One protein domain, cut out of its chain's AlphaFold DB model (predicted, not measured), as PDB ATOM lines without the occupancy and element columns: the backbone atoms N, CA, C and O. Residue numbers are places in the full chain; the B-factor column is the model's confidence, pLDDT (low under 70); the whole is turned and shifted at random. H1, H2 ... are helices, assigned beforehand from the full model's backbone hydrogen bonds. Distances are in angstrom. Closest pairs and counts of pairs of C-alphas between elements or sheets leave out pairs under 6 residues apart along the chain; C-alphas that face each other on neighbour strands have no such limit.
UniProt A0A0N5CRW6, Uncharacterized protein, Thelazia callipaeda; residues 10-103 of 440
ATOM      1  N   ASP A  10      50.547  50.347 -16.490       66.25
ATOM      2  CA  ASP A  10      49.366  49.485 -16.566       66.25
ATOM      3  C   ASP A  10      49.360  48.659 -17.861       66.25
ATOM      4  O   ASP A  10      49.126  47.450 -17.837       66.25
ATOM      5  N   VAL A  11      49.717  49.276 -18.993       73.06
ATOM      6  CA  VAL A  11      49.838  48.587 -20.288       73.06
ATOM      7  C   VAL A  11      50.972  47.563 -20.268       73.06
ATOM      8  O   VAL A  11      50.787  46.450 -20.761       73.06
ATOM      9  N   ASN A  12      52.118  47.884 -19.660       74.00
ATOM     10  CA  ASN A  12      53.216  46.926 -19.508       74.00
ATOM     11  C   ASN A  12      52.825  45.737 -18.620       74.00
ATOM     12  O   ASN A  12      53.189  44.602 -18.922       74.00
ATOM     13  N   THR A  13      52.033  45.974 -17.573       72.44
ATOM     14  CA  THR A  13      51.533  44.920 -16.679       72.44
ATOM     15  C   THR A  13      50.555  43.994 -17.405       72.44
ATOM     16  O   THR A  13      50.683  42.772 -17.335       72.44
ATOM     17  N   VAL A  14      49.620  44.556 -18.176       73.38
ATOM     18  CA  VAL A  14      48.692  43.777 -19.015       73.38
ATOM     19  C   VAL A  14      49.445  42.998 -20.095       73.38
ATOM     20  O   VAL A  14      49.136  41.832 -20.344       73.38
ATOM     21  N   LEU A  15      50.463  43.603 -20.712       77.38
ATOM     22  CA  LEU A  15      51.298  42.946 -21.714       77.38
ATOM     23  C   LEU A  15      52.056  41.753 -21.117       77.38
ATOM     24  O   LEU A  15      52.054  40.680 -21.717       77.38
ATOM     25  N   LEU A  16      52.656  41.914 -19.934       75.88
ATOM     26  CA  LEU A  16      53.334  40.835 -19.208       75.88
ATOM     27  C   LEU A  16      52.370  39.700 -18.844       75.88
ATOM     28  O   LEU A  16      52.718  38.533 -19.017       75.88
ATOM     29  N   LEU A  17      51.144  40.023 -18.424       73.06
ATOM     30  CA  LEU A  17      50.110  39.034 -18.116       73.06
ATOM     31  C   LEU A  17      49.701  38.233 -19.361       73.06
ATOM     32  O   LEU A  17      49.708  37.003 -19.335       73.06
ATOM     33  N   LEU A  18      49.397  38.914 -20.471       75.25
ATOM     34  CA  LEU A  18      49.034  38.268 -21.739       75.25
ATOM     35  C   LEU A  18      50.170  37.392 -22.273       75.25
ATOM     36  O   LEU A  18      49.929  36.294 -22.777       75.25
ATOM     37  N   LEU A  19      51.410  37.858 -22.130       79.38
ATOM     38  CA  LEU A  19      52.608  37.126 -22.517       79.38
ATOM     39  C   LEU A  19      52.816  35.889 -21.633       79.38
ATOM     40  O   LEU A  19      53.094  34.807 -22.149       79.38
ATOM     41  N   GLY A  20      52.590  36.021 -20.325       76.62
ATOM     42  CA  GLY A  20      52.561  34.911 -19.377       76.62
ATOM     43  C   GLY A  20      51.518  33.863 -19.758       76.62
ATOM     44  O   GLY A  20      51.857  32.684 -19.863       76.62
ATOM     45  N   CYS A  21      50.286  34.277 -20.062       75.06
ATOM     46  CA  CYS A  21      49.224  33.382 -20.523       75.06
ATOM     47  C   CYS A  21      49.569  32.703 -21.855       75.06
ATOM     48  O   CYS A  21      49.327  31.511 -22.019       75.06
ATOM     49  N   ALA A  22      50.162  33.426 -22.806       79.12
ATOM     50  CA  ALA A  22      50.529  32.877 -24.109       79.12
ATOM     51  C   ALA A  22      51.683  31.862 -24.023       79.12
ATOM     52  O   ALA A  22      51.713  30.887 -24.777       79.12
ATOM     53  N   VAL A  23      52.623  32.068 -23.095       76.44
ATOM     54  CA  VAL A  23      53.779  31.181 -22.890       76.44
ATOM     55  C   VAL A  23      53.446  29.987 -21.987       76.44
ATOM     56  O   VAL A  23      54.063  28.936 -22.149       76.44
ATOM     57  N   HIS A  24      52.462  30.101 -21.092       73.12
ATOM     58  CA  HIS A  24      52.011  29.001 -20.223       73.12
ATOM     59  C   HIS A  24      50.730  28.301 -20.713       73.12
ATOM     60  O   HIS A  24      50.334  27.290 -20.142       73.12
ATOM     61  N   GLY A  25      50.087  28.812 -21.765       71.62
ATOM     62  CA  GLY A  25      48.870  28.243 -22.343       71.62
ATOM     63  C   GLY A  25      49.118  27.067 -23.295       71.62
ATOM     64  O   GLY A  25      50.226  26.835 -23.778       71.62
ATOM     65  N   GLU A  26      48.048  26.348 -23.635       76.75
ATOM     66  CA  GLU A  26      48.089  25.127 -24.462       76.75
ATOM     67  C   GLU A  26      48.623  25.353 -25.892       76.75
ATOM     68  O   GLU A  26      49.133  24.435 -26.530       76.75
ATOM     69  N   GLN A  27      48.562  26.591 -26.399       77.69
ATOM     70  CA  GLN A  27      49.023  26.975 -27.744       77.69
ATOM     71  C   GLN A  27      50.453  27.567 -27.759       77.69
ATOM     72  O   GLN A  27      50.850  28.195 -28.746       77.69
ATOM     73  N   ARG A  28      51.247  27.368 -26.694       83.88
ATOM     74  CA  ARG A  28      52.609  27.921 -26.526       83.88
ATOM     75  C   ARG A  28      53.512  27.737 -27.751       83.88
ATOM     76  O   ARG A  28      54.268  28.640 -28.110       83.88
ATOM     77  N   THR A  29      53.457  26.579 -28.404       82.06
ATOM     78  CA  THR A  29      54.307  26.245 -29.561       82.06
ATOM     79  C   THR A  29      54.076  27.185 -30.744       82.06
ATOM     80  O   THR A  29      55.037  27.717 -31.298       82.06
ATOM     81  N   LYS A  30      52.811  27.481 -31.068       83.44
ATOM     82  CA  LYS A  30      52.442  28.419 -32.140       83.44
ATOM     83  C   LYS A  30      52.883  29.845 -31.827       83.44
ATOM     84  O   LYS A  30      53.311  30.574 -32.720       83.44
ATOM     85  N   PHE A  31      52.802  30.240 -30.558       84.62
ATOM     86  CA  PHE A  31      53.221  31.566 -30.116       84.62
ATOM     87  C   PHE A  31      54.743  31.746 -30.222       84.62
ATOM     88  O   PHE A  31      55.213  32.738 -30.779       84.62
ATOM     89  N   ILE A  32      55.517  30.742 -29.799       84.38
ATOM     90  CA  ILE A  32      56.978  30.729 -29.956       84.38
ATOM     91  C   ILE A  32      57.374  30.771 -31.436       84.38
ATOM     92  O   ILE A  32      58.279  31.518 -31.807       84.38
ATOM     93  N   GLU A  33      56.707  30.001 -32.299       85.81
ATOM     94  CA  GLU A  33      56.964  30.049 -33.741       85.81
ATOM     95  C   GLU A  33      56.658  31.416 -34.351       85.81
ATOM     96  O   GLU A  33      57.388  31.864 -35.232       85.81
ATOM     97  N   ARG A  34      55.608  32.097 -33.879       84.31
ATOM     98  CA  ARG A  34      55.265  33.440 -34.347       84.31
ATOM     99  C   ARG A  34      56.313  34.465 -33.923       84.31
ATOM    100  O   ARG A  34      56.710  35.261 -34.764       84.31
ATOM    101  N   ILE A  35      56.813  34.391 -32.687       84.56
ATOM    102  CA  ILE A  35      57.902  35.253 -32.192       84.56
ATOM    103  C   ILE A  35      59.189  35.040 -32.996       84.56
ATOM    104  O   ILE A  35      59.840  36.009 -33.371       84.56
ATOM    105  N   LYS A  36      59.532  33.789 -33.327       84.00
ATOM    106  CA  LYS A  36      60.714  33.457 -34.147       84.00
ATOM    107  C   LYS A  36      60.656  33.992 -35.585       84.00
ATOM    108  O   LYS A  36      61.672  33.971 -36.269       84.00
ATOM    109  N   ARG A  37      59.478  34.396 -36.069       87.06
ATOM    110  CA  ARG A  37      59.280  34.988 -37.405       87.06
ATOM    111  C   ARG A  37      59.264  36.522 -37.377       87.06
ATOM    112  O   ARG A  37      59.021  37.126 -38.418       87.06
ATOM    113  N   MET A  38      59.449  37.142 -36.210       87.00
ATOM    114  CA  MET A  38      59.477  38.598 -36.058       87.00
ATOM    115  C   MET A  38      60.882  39.159 -36.304       87.00
ATOM    116  O   MET A  38      61.857  38.423 -36.416       87.00
ATOM    117  N   GLU A  39      60.973  40.483 -36.394       89.75
ATOM    118  CA  GLU A  39      62.241  41.202 -36.490       89.75
ATOM    119  C   GLU A  39      63.100  41.007 -35.228       89.75
ATOM    120  O   GLU A  39      62.575  40.926 -34.113       89.75
ATOM    121  N   ASN A  40      64.423  40.939 -35.406       85.88
ATOM    122  CA  ASN A  40      65.373  40.546 -34.359       85.88
ATOM    123  C   ASN A  40      65.284  41.416 -33.092       85.88
ATOM    124  O   ASN A  40      65.355  40.883 -31.985       85.88
ATOM    125  N   ASP A  41      65.071  42.726 -33.239       84.75
ATOM    126  CA  ASP A  41      64.994  43.660 -32.108       84.75
ATOM    127  C   ASP A  41      63.724  43.439 -31.274       84.75
ATOM    128  O   ASP A  41      63.763  43.397 -30.041       84.75
ATOM    129  N   LEU A  42      62.595  43.205 -31.946       83.62
ATOM    130  CA  LEU A  42      61.316  42.921 -31.299       83.62
ATOM    131  C   LEU A  42      61.311  41.526 -30.660       83.62
ATOM    132  O   LEU A  42      60.782  41.341 -29.563       83.62
ATOM    133  N   GLN A  43      61.946  40.552 -31.314       85.50
ATOM    134  CA  GLN A  43      62.147  39.215 -30.770       85.50
ATOM    135  C   GLN A  43      62.995  39.264 -29.492       85.50
ATOM    136  O   GLN A  43      62.624  38.645 -28.495       85.50
ATOM    137  N   ALA A  44      64.104  40.009 -29.483       85.56
ATOM    138  CA  ALA A  44      64.954  40.163 -28.303       85.56
ATOM    139  C   ALA A  44      64.218  40.867 -27.151       85.56
ATOM    140  O   ALA A  44      64.295  40.414 -26.005       85.56
ATOM    141  N   ALA A  45      63.449  41.920 -27.453       84.25
ATOM    142  CA  ALA A  45      62.636  42.629 -26.470       84.25
ATOM    143  C   ALA A  45      61.562  41.720 -25.847       84.25
ATOM    144  O   ALA A  45      61.451  41.652 -24.622       84.25
ATOM    145  N   LEU A  46      60.821  40.963 -26.664       84.69
ATOM    146  CA  LEU A  46      59.808  40.019 -26.179       84.69
ATOM    147  C   LEU A  46      60.427  38.879 -25.372       84.69
ATOM    148  O   LEU A  46      59.913  38.549 -24.310       84.69
ATOM    149  N   VAL A  47      61.543  38.299 -25.820       84.19
ATOM    150  CA  VAL A  47      62.231  37.225 -25.082       84.19
ATOM    151  C   VAL A  47      62.745  37.721 -23.730       84.19
ATOM    152  O   VAL A  47      62.636  36.995 -22.746       84.19
ATOM    153  N   SER A  48      63.248  38.956 -23.657       81.44
ATOM    154  CA  SER A  48      63.646  39.586 -22.393       81.44
ATOM    155  C   SER A  48      62.463  39.700 -21.426       81.44
ATOM    156  O   SER A  48      62.576  39.297 -20.273       81.44
ATOM    157  N   GLN A  49      61.294  40.142 -21.902       79.50
ATOM    158  CA  GLN A  49      60.090  40.228 -21.064       79.50
ATOM    159  C   GLN A  49      59.525  38.849 -20.685       79.50
ATOM    160  O   GLN A  49      59.107  38.657 -19.548       79.50
ATOM    161  N   ILE A  50      59.572  37.855 -21.583       80.94
ATOM    162  CA  ILE A  50      59.186  36.466 -21.270       80.94
ATOM    163  C   ILE A  50      60.074  35.903 -20.159       80.94
ATOM    164  O   ILE A  50      59.562  35.253 -19.251       80.94
ATOM    165  N   LYS A  51      61.390  36.152 -20.206       78.75
ATOM    166  CA  LYS A  51      62.317  35.694 -19.164       78.75
ATOM    167  C   LYS A  51      61.965  36.255 -17.792       78.75
ATOM    168  O   LYS A  51      61.947  35.488 -16.841       78.75
ATOM    169  N   LYS A  52      61.581  37.529 -17.691       73.69
ATOM    170  CA  LYS A  52      61.127  38.113 -16.416       73.69
ATOM    171  C   LYS A  52      59.903  37.396 -15.841       73.69
ATOM    172  O   LYS A  52      59.840  37.130 -14.649       73.69
ATOM    173  N   VAL A  53      58.958  37.009 -16.698       73.44
ATOM    174  CA  VAL A  53      57.740  36.295 -16.273       73.44
ATOM    175  C   VAL A  53      58.017  34.830 -15.910       73.44
ATOM    176  O   VAL A  53      57.362  34.284 -15.030       73.44
ATOM    177  N   VAL A  54      58.966  34.174 -16.585       69.25
ATOM    178  CA  VAL A  54      59.236  32.731 -16.422       69.25
ATOM    179  C   VAL A  54      60.321  32.438 -15.375       69.25
ATOM    180  O   VAL A  54      60.247  31.406 -14.713       69.25
ATOM    181  N   GLU A  55      61.327  33.306 -15.229       66.50
ATOM    182  CA  GLU A  55      62.530  33.071 -14.412       66.50
ATOM    183  C   GLU A  55      62.580  33.930 -13.130       66.50
ATOM    184  O   GLU A  55      63.087  33.443 -12.123       66.50
ATOM    185  N   GLU A  56      62.052  35.166 -13.122       58.97
ATOM    186  CA  GLU A  56      62.169  36.083 -11.963       58.97
ATOM    187  C   GLU A  56      61.006  35.986 -10.957       58.97
ATOM    188  O   GLU A  56      61.141  36.468  -9.839       58.97
ATOM    189  N   GLY A  57      59.887  35.329 -11.284       55.91
ATOM    190  CA  GLY A  57      58.821  34.979 -10.322       55.91
ATOM    191  C   GLY A  57      58.035  36.145  -9.692       55.91
ATOM    192  O   GLY A  57      56.954  35.916  -9.158       55.91
ATOM    193  N   ASP A  58      58.495  37.392  -9.814       49.78
ATOM    194  CA  ASP A  58      57.906  38.592  -9.189       49.78
ATOM    195  C   ASP A  58      56.494  38.952  -9.694       49.78
ATOM    196  O   ASP A  58      55.794  39.773  -9.105       49.78
ATOM    197  N   CYS A  59      56.050  38.336 -10.789       52.84
ATOM    198  CA  CYS A  59      54.749  38.581 -11.416       52.84
ATOM    199  C   CYS A  59      53.901  37.307 -11.590       52.84
ATOM    200  O   CYS A  59      52.871  37.339 -12.267       52.84
ATOM    201  N   VAL A  60      54.297  36.195 -10.956       54.75
ATOM    202  CA  VAL A  60      53.570  34.919 -10.988       54.75
ATOM    203  C   VAL A  60      53.183  34.527  -9.566       54.75
ATOM    204  O   VAL A  60      54.029  34.285  -8.713       54.75
ATOM    205  N   LEU A  61      51.877  34.447  -9.306       56.31
ATOM    206  CA  LEU A  61      51.348  33.919  -8.049       56.31
ATOM    207  C   LEU A  61      51.614  32.412  -7.986       56.31
ATOM    208  O   LEU A  61      50.842  31.615  -8.517       56.31
ATOM    209  N   ASP A  62      52.718  32.020  -7.352       56.19
ATOM    210  CA  ASP A  62      52.970  30.617  -7.041       56.19
ATOM    211  C   ASP A  62      51.963  30.148  -5.978       56.19
ATOM    212  O   ASP A  62      51.859  30.695  -4.875       56.19
ATOM    213  N   VAL A  63      51.189  29.122  -6.332       56.34
ATOM    214  CA  VAL A  63      50.136  28.527  -5.500       56.34
ATOM    215  C   VAL A  63      50.706  28.034  -4.163       56.34
ATOM    216  O   VAL A  63      50.021  28.099  -3.143       56.34
ATOM    217  N   LYS A  64      51.985  27.634  -4.131       53.81
ATOM    218  CA  LYS A  64      52.683  27.227  -2.899       53.81
ATOM    219  C   LYS A  64      52.969  28.406  -1.961       53.81
ATOM    220  O   LYS A  64      52.942  28.248  -0.743       53.81
ATOM    221  N   THR A  65      53.165  29.608  -2.498       56.59
ATOM    222  CA  THR A  65      53.359  30.842  -1.714       56.59
ATOM    223  C   THR A  65      52.057  31.289  -1.045       56.59
ATOM    224  O   THR A  65      52.081  31.856   0.046       56.59
ATOM    225  N   LEU A  66      50.907  30.952  -1.638       58.03
ATOM    226  CA  LEU A  66      49.580  31.179  -1.058       58.03
ATOM    227  C   LEU A  66      49.258  30.214   0.106       58.03
ATOM    228  O   LEU A  66      48.411  30.512   0.951       58.03
ATOM    229  N   GLU A  67      49.927  29.056   0.173       57.34
ATOM    230  CA  GLU A  67      49.818  28.107   1.291       57.34
ATOM    231  C   GLU A  67      50.615  28.537   2.531       57.34
ATOM    232  O   GLU A  67      50.227  28.178   3.641       57.34
ATOM    233  N   LEU A  68      51.656  29.359   2.366       56.41
ATOM    234  CA  LEU A  68      52.518  29.858   3.449       56.41
ATOM    235  C   LEU A  68      51.957  31.087   4.190       56.41
ATOM    236  O   LEU A  68      52.517  31.505   5.207       56.41
ATOM    237  N   ILE A  69      50.848  31.670   3.725       60.72
ATOM    238  CA  ILE A  69      50.194  32.802   4.394       60.72
ATOM    239  C   ILE A  69      49.477  32.284   5.650       60.72
ATOM    240  O   ILE A  69      48.379  31.737   5.586       60.72
ATOM    241  N   SER A  70      50.116  32.472   6.808       50.56
ATOM    242  CA  SER A  70      49.710  31.927   8.117       50.56
ATOM    243  C   SER A  70      48.405  32.507   8.705       50.56
ATOM    244  O   SER A  70      48.012  32.117   9.805       50.56
ATOM    245  N   GLY A  71      47.728  33.430   8.014       57.06
ATOM    246  CA  GLY A  71      46.474  34.050   8.457       57.06
ATOM    247  C   GLY A  71      45.289  33.595   7.606       57.06
ATOM    248  O   GLY A  71      45.171  34.013   6.453       57.06
ATOM    249  N   GLY A  72      44.406  32.768   8.180       60.47
ATOM    250  CA  GLY A  72      43.224  32.221   7.499       60.47
ATOM    251  C   GLY A  72      42.360  33.295   6.835       60.47
ATOM    252  O   GLY A  72      42.040  33.160   5.658       60.47
ATOM    253  N   ASP A  73      42.104  34.404   7.535       61.50
ATOM    254  CA  ASP A  73      41.219  35.479   7.067       61.50
ATOM    255  C   ASP A  73      41.779  36.237   5.852       61.50
ATOM    256  O   ASP A  73      41.057  36.488   4.883       61.50
ATOM    257  N   GLN A  74      43.084  36.536   5.855       60.25
ATOM    258  CA  GLN A  74      43.765  37.200   4.738       60.25
ATOM    259  C   GLN A  74      43.783  36.299   3.493       60.25
ATOM    260  O   GLN A  74      43.581  36.772   2.375       60.25
ATOM    261  N   LYS A  75      43.966  34.986   3.688       66.69
ATOM    262  CA  LYS A  75      43.932  33.986   2.615       66.69
ATOM    263  C   LYS A  75      42.541  33.887   1.986       66.69
ATOM    264  O   LYS A  75      42.427  33.913   0.762       66.69
ATOM    265  N   THR A  76      41.478  33.848   2.792       67.38
ATOM    266  CA  THR A  76      40.093  33.877   2.288       67.38
ATOM    267  C   THR A  76      39.757  35.171   1.558       67.38
ATOM    268  O   THR A  76      39.079  35.122   0.536       67.38
ATOM    269  N   LEU A  77      40.245  36.327   2.015       72.44
ATOM    270  CA  LEU A  77      40.019  37.606   1.331       72.44
ATOM    271  C   LEU A  77      40.682  37.654  -0.051       72.44
ATOM    272  O   LEU A  77      40.059  38.089  -1.018       72.44
ATOM    273  N   VAL A  78      41.915  37.160  -0.174       73.88
ATOM    274  CA  VAL A  78      42.615  37.111  -1.468       73.88
ATOM    275  C   VAL A  78      41.948  36.106  -2.414       73.88
ATOM    276  O   VAL A  78      41.732  36.427  -3.581       73.88
ATOM    277  N   LEU A  79      41.545  34.932  -1.916       75.19
ATOM    278  CA  LEU A  79      40.851  33.918  -2.720       75.19
ATOM    279  C   LEU A  79      39.470  34.390  -3.195       75.19
ATOM    280  O   LEU A  79      39.160  34.267  -4.375       75.19
ATOM    281  N   THR A  80      38.672  34.995  -2.313       70.25
ATOM    282  CA  THR A  80      37.354  35.545  -2.683       70.25
ATOM    283  C   THR A  80      37.471  36.707  -3.667       70.25
ATOM    284  O   THR A  80      36.613  36.881  -4.535       70.25
ATOM    285  N   HIS A  81      38.540  37.503  -3.578       77.62
ATOM    286  CA  HIS A  81      38.814  38.545  -4.558       77.62
ATOM    287  C   HIS A  81      39.248  37.967  -5.915       77.62
ATOM    288  O   HIS A  81      38.741  38.412  -6.943       77.62
ATOM    289  N   MET A  82      40.108  36.943  -5.930       79.19
ATOM    290  CA  MET A  82      40.490  36.230  -7.156       79.19
ATOM    291  C   MET A  82      39.293  35.570  -7.837       79.19
ATOM    292  O   MET A  82      39.134  35.705  -9.047       79.19
ATOM    293  N   GLU A  83      38.419  34.917  -7.074       73.69
ATOM    294  CA  GLU A  83      37.207  34.286  -7.598       73.69
ATOM    295  C   GLU A  83      36.255  35.322  -8.217       73.69
ATOM    296  O   GLU A  83      35.695  35.100  -9.292       73.69
ATOM    297  N   ARG A  84      36.135  36.508  -7.604       79.81
ATOM    298  CA  ARG A  84      35.372  37.627  -8.175       79.81
ATOM    299  C   ARG A  84      35.966  38.106  -9.501       79.81
ATOM    300  O   ARG A  84      35.224  38.246 -10.468       79.81
ATOM    301  N   ILE A  85      37.282  38.318  -9.556       78.31
ATOM    302  CA  ILE A  85      37.970  38.763 -10.778       78.31
ATOM    303  C   ILE A  85      37.861  37.704 -11.881       78.31
ATOM    304  O   ILE A  85      37.637  38.047 -13.040       78.31
ATOM    305  N   MET A  86      37.975  36.418 -11.543       81.31
ATOM    306  CA  MET A  86      37.784  35.324 -12.497       81.31
ATOM    307  C   MET A  86      36.361  35.302 -13.058       81.31
ATOM    308  O   MET A  86      36.197  35.208 -14.269       81.31
ATOM    309  N   ASN A  87      35.345  35.470 -12.209       79.00
ATOM    310  CA  ASN A  87      33.954  35.542 -12.657       79.00
ATOM    311  C   ASN A  87      33.696  36.756 -13.560       79.00
ATOM    312  O   ASN A  87      32.984  36.646 -14.559       79.00
ATOM    313  N   GLU A  88      34.284  37.915 -13.248       81.75
ATOM    314  CA  GLU A  88      34.214  39.094 -14.117       81.75
ATOM    315  C   GLU A  88      34.903  38.837 -15.458       81.75
ATOM    316  O   GLU A  88      34.308  39.087 -16.508       81.75
ATOM    317  N   ARG A  89      36.114  38.266 -15.446       87.44
ATOM    318  CA  ARG A  89      36.842  37.872 -16.659       87.44
ATOM    319  C   ARG A  89      36.019  36.919 -17.517       87.44
ATOM    320  O   ARG A  89      35.910  37.146 -18.717       87.44
ATOM    321  N   ASP A  90      35.447  35.876 -16.927       84.94
ATOM    322  CA  ASP A  90      34.690  34.857 -17.656       84.94
ATOM    323  C   ASP A  90      33.397  35.438 -18.237       84.94
ATOM    324  O   ASP A  90      33.030  35.123 -19.369       84.94
ATOM    325  N   LYS A  91      32.769  36.384 -17.532       83.69
ATOM    326  CA  LYS A  91      31.644  37.163 -18.053       83.69
ATOM    327  C   LYS A  91      32.047  38.015 -19.260       83.69
ATOM    328  O   LYS A  91      31.350  37.996 -20.271       83.69
ATOM    329  N   TYR A  92      33.169  38.734 -19.183       81.38
ATOM    330  CA  TYR A  92      33.665  39.538 -20.305       81.38
ATOM    331  C   TYR A  92      34.106  38.677 -21.489       81.38
ATOM    332  O   TYR A  92      33.813  39.025 -22.630       81.38
ATOM    333  N   ALA A  93      34.767  37.546 -21.234       82.06
ATOM    334  CA  ALA A  93      35.146  36.585 -22.262       82.06
ATOM    335  C   ALA A  93      33.907  35.998 -22.949       82.06
ATOM    336  O   ALA A  93      33.880  35.934 -24.176       82.06
ATOM    337  N   GLY A  94      32.865  35.651 -22.186       81.69
ATOM    338  CA  GLY A  94      31.574  35.211 -22.716       81.69
ATOM    339  C   GLY A  94      30.950  36.247 -23.651       81.69
ATOM    340  O   GLY A  94      30.642  35.920 -24.792       81.69
ATOM    341  N   SER A  95      30.875  37.513 -23.224       80.38
ATOM    342  CA  SER A  95      30.395  38.603 -24.086       80.38
ATOM    343  C   SER A  95      31.265  38.802 -25.332       80.38
ATOM    344  O   SER A  95      30.748  39.114 -26.399       80.38
ATOM    345  N   LEU A  96      32.584  38.606 -25.234       79.44
ATOM    346  CA  LEU A  96      33.476  38.700 -26.390       79.44
ATOM    347  C   LEU A  96      33.242  37.561 -27.391       79.44
ATOM    348  O   LEU A  96      33.243  37.810 -28.595       79.44
ATOM    349  N   TYR A  97      33.027  36.330 -26.916       76.81
ATOM    350  CA  TYR A  97      32.678  35.186 -27.762       76.81
ATOM    351  C   TYR A  97      31.315  35.370 -28.433       76.81
ATOM    352  O   TYR A  97      31.181  35.037 -29.605       76.81
ATOM    353  N   GLU A  98      30.342  35.960 -27.739       77.69
ATOM    354  CA  GLU A  98      29.020  36.294 -28.284       77.69
ATOM    355  C   GLU A  98      29.141  37.321 -29.426       77.69
ATOM    356  O   GLU A  98      28.707  37.056 -30.544       77.69
ATOM    357  N   ILE A  99      29.902  38.405 -29.211       75.94
ATOM    358  CA  ILE A  99      30.221  39.415 -30.243       75.94
ATOM    359  C   ILE A  99      31.014  38.814 -31.420       75.94
ATOM    360  O   ILE A  99      30.914  39.286 -32.553       75.94
ATOM    361  N   SER A 100      31.851  37.807 -31.165       69.81
ATOM    362  CA  SER A 100      32.633  37.127 -32.207       69.81
ATOM    363  C   SER A 100      31.759  36.170 -33.028       69.81
ATOM    364  O   SER A 100      31.890  36.119 -34.247       69.81
ATOM    365  N   SER A 101      30.830  35.466 -32.372       62.25
ATOM    366  CA  SER A 101      29.851  34.573 -32.998       62.25
ATOM    367  C   SER A 101      28.834  35.344 -33.837       62.25
ATOM    368  O   SER A 101      28.459  34.877 -34.908       62.25
ATOM    369  N   GLU A 102      28.404  36.530 -33.401       61.16
ATOM    370  CA  GLU A 102      27.526  37.411 -34.185       61.16
ATOM    371  C   GLU A 102      28.203  37.854 -35.492       61.16
ATOM    372  O   GLU A 102      27.577  37.841 -36.548       61.16
ATOM    373  N   ARG A 103      29.518  38.120 -35.467       58.78
ATOM    374  CA  ARG A 103      30.283  38.471 -36.678       58.78
ATOM    375  C   ARG A 103      30.450  37.306 -37.657       58.78
ATOM    376  O   ARG A 103      30.408  37.545 -38.857       58.78
TER     377      ARG A 103
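Overview. This is residues 10 to 103 of the 440 residues of an uncharacterized protein of Thelazia callipaeda (UniProt A0A0N5CRW6). The domain is an open V: the long helix H5, mostly standing free, is one leg, and H3 followed by little H4 is the other, with H1 crossing H3 near its end and H2 beside H3. The printed part has 94 residues, with five named helices, H1 to H5, and no named strand: all helix. It is loose, with a radius of gyration of the C-alphas of 16.8 A and spans of 49 by 41 by 25 A.

Arrangement. H5, residues 72 to 103, is close to but not clearly touching H4, residues 63 to 67; the closest C-alphas, of Leu 66 and Lys 75, are 7.3 A apart. H3, residues 40 to 55, touches H1, residues 10 to 24, with residues 49 to 54 alone, about perpendicular at 79 degrees; the closest C-alphas, of Gly 20 and Val 53, are 6.2 A apart. H2, residues 28 to 35, touches H1 only at the corner, C-alphas 22 and 28 being closest at 5.9 A. In these five helices every O i to N i+4 pair is within hydrogen-bond range.

Along the chain. H5 spans 46.5 A, from C-alpha 72 at (43.224, 32.221, 7.499) to C-alpha 103 at (30.283, 38.471, -36.678); H3 spans 21.5 A and H1 21.0 A.

Size, cuts and confidence. The printed part has no cut and no long link. Residues 10, 54 to 76 and 100 to 103 have pLDDT under 70.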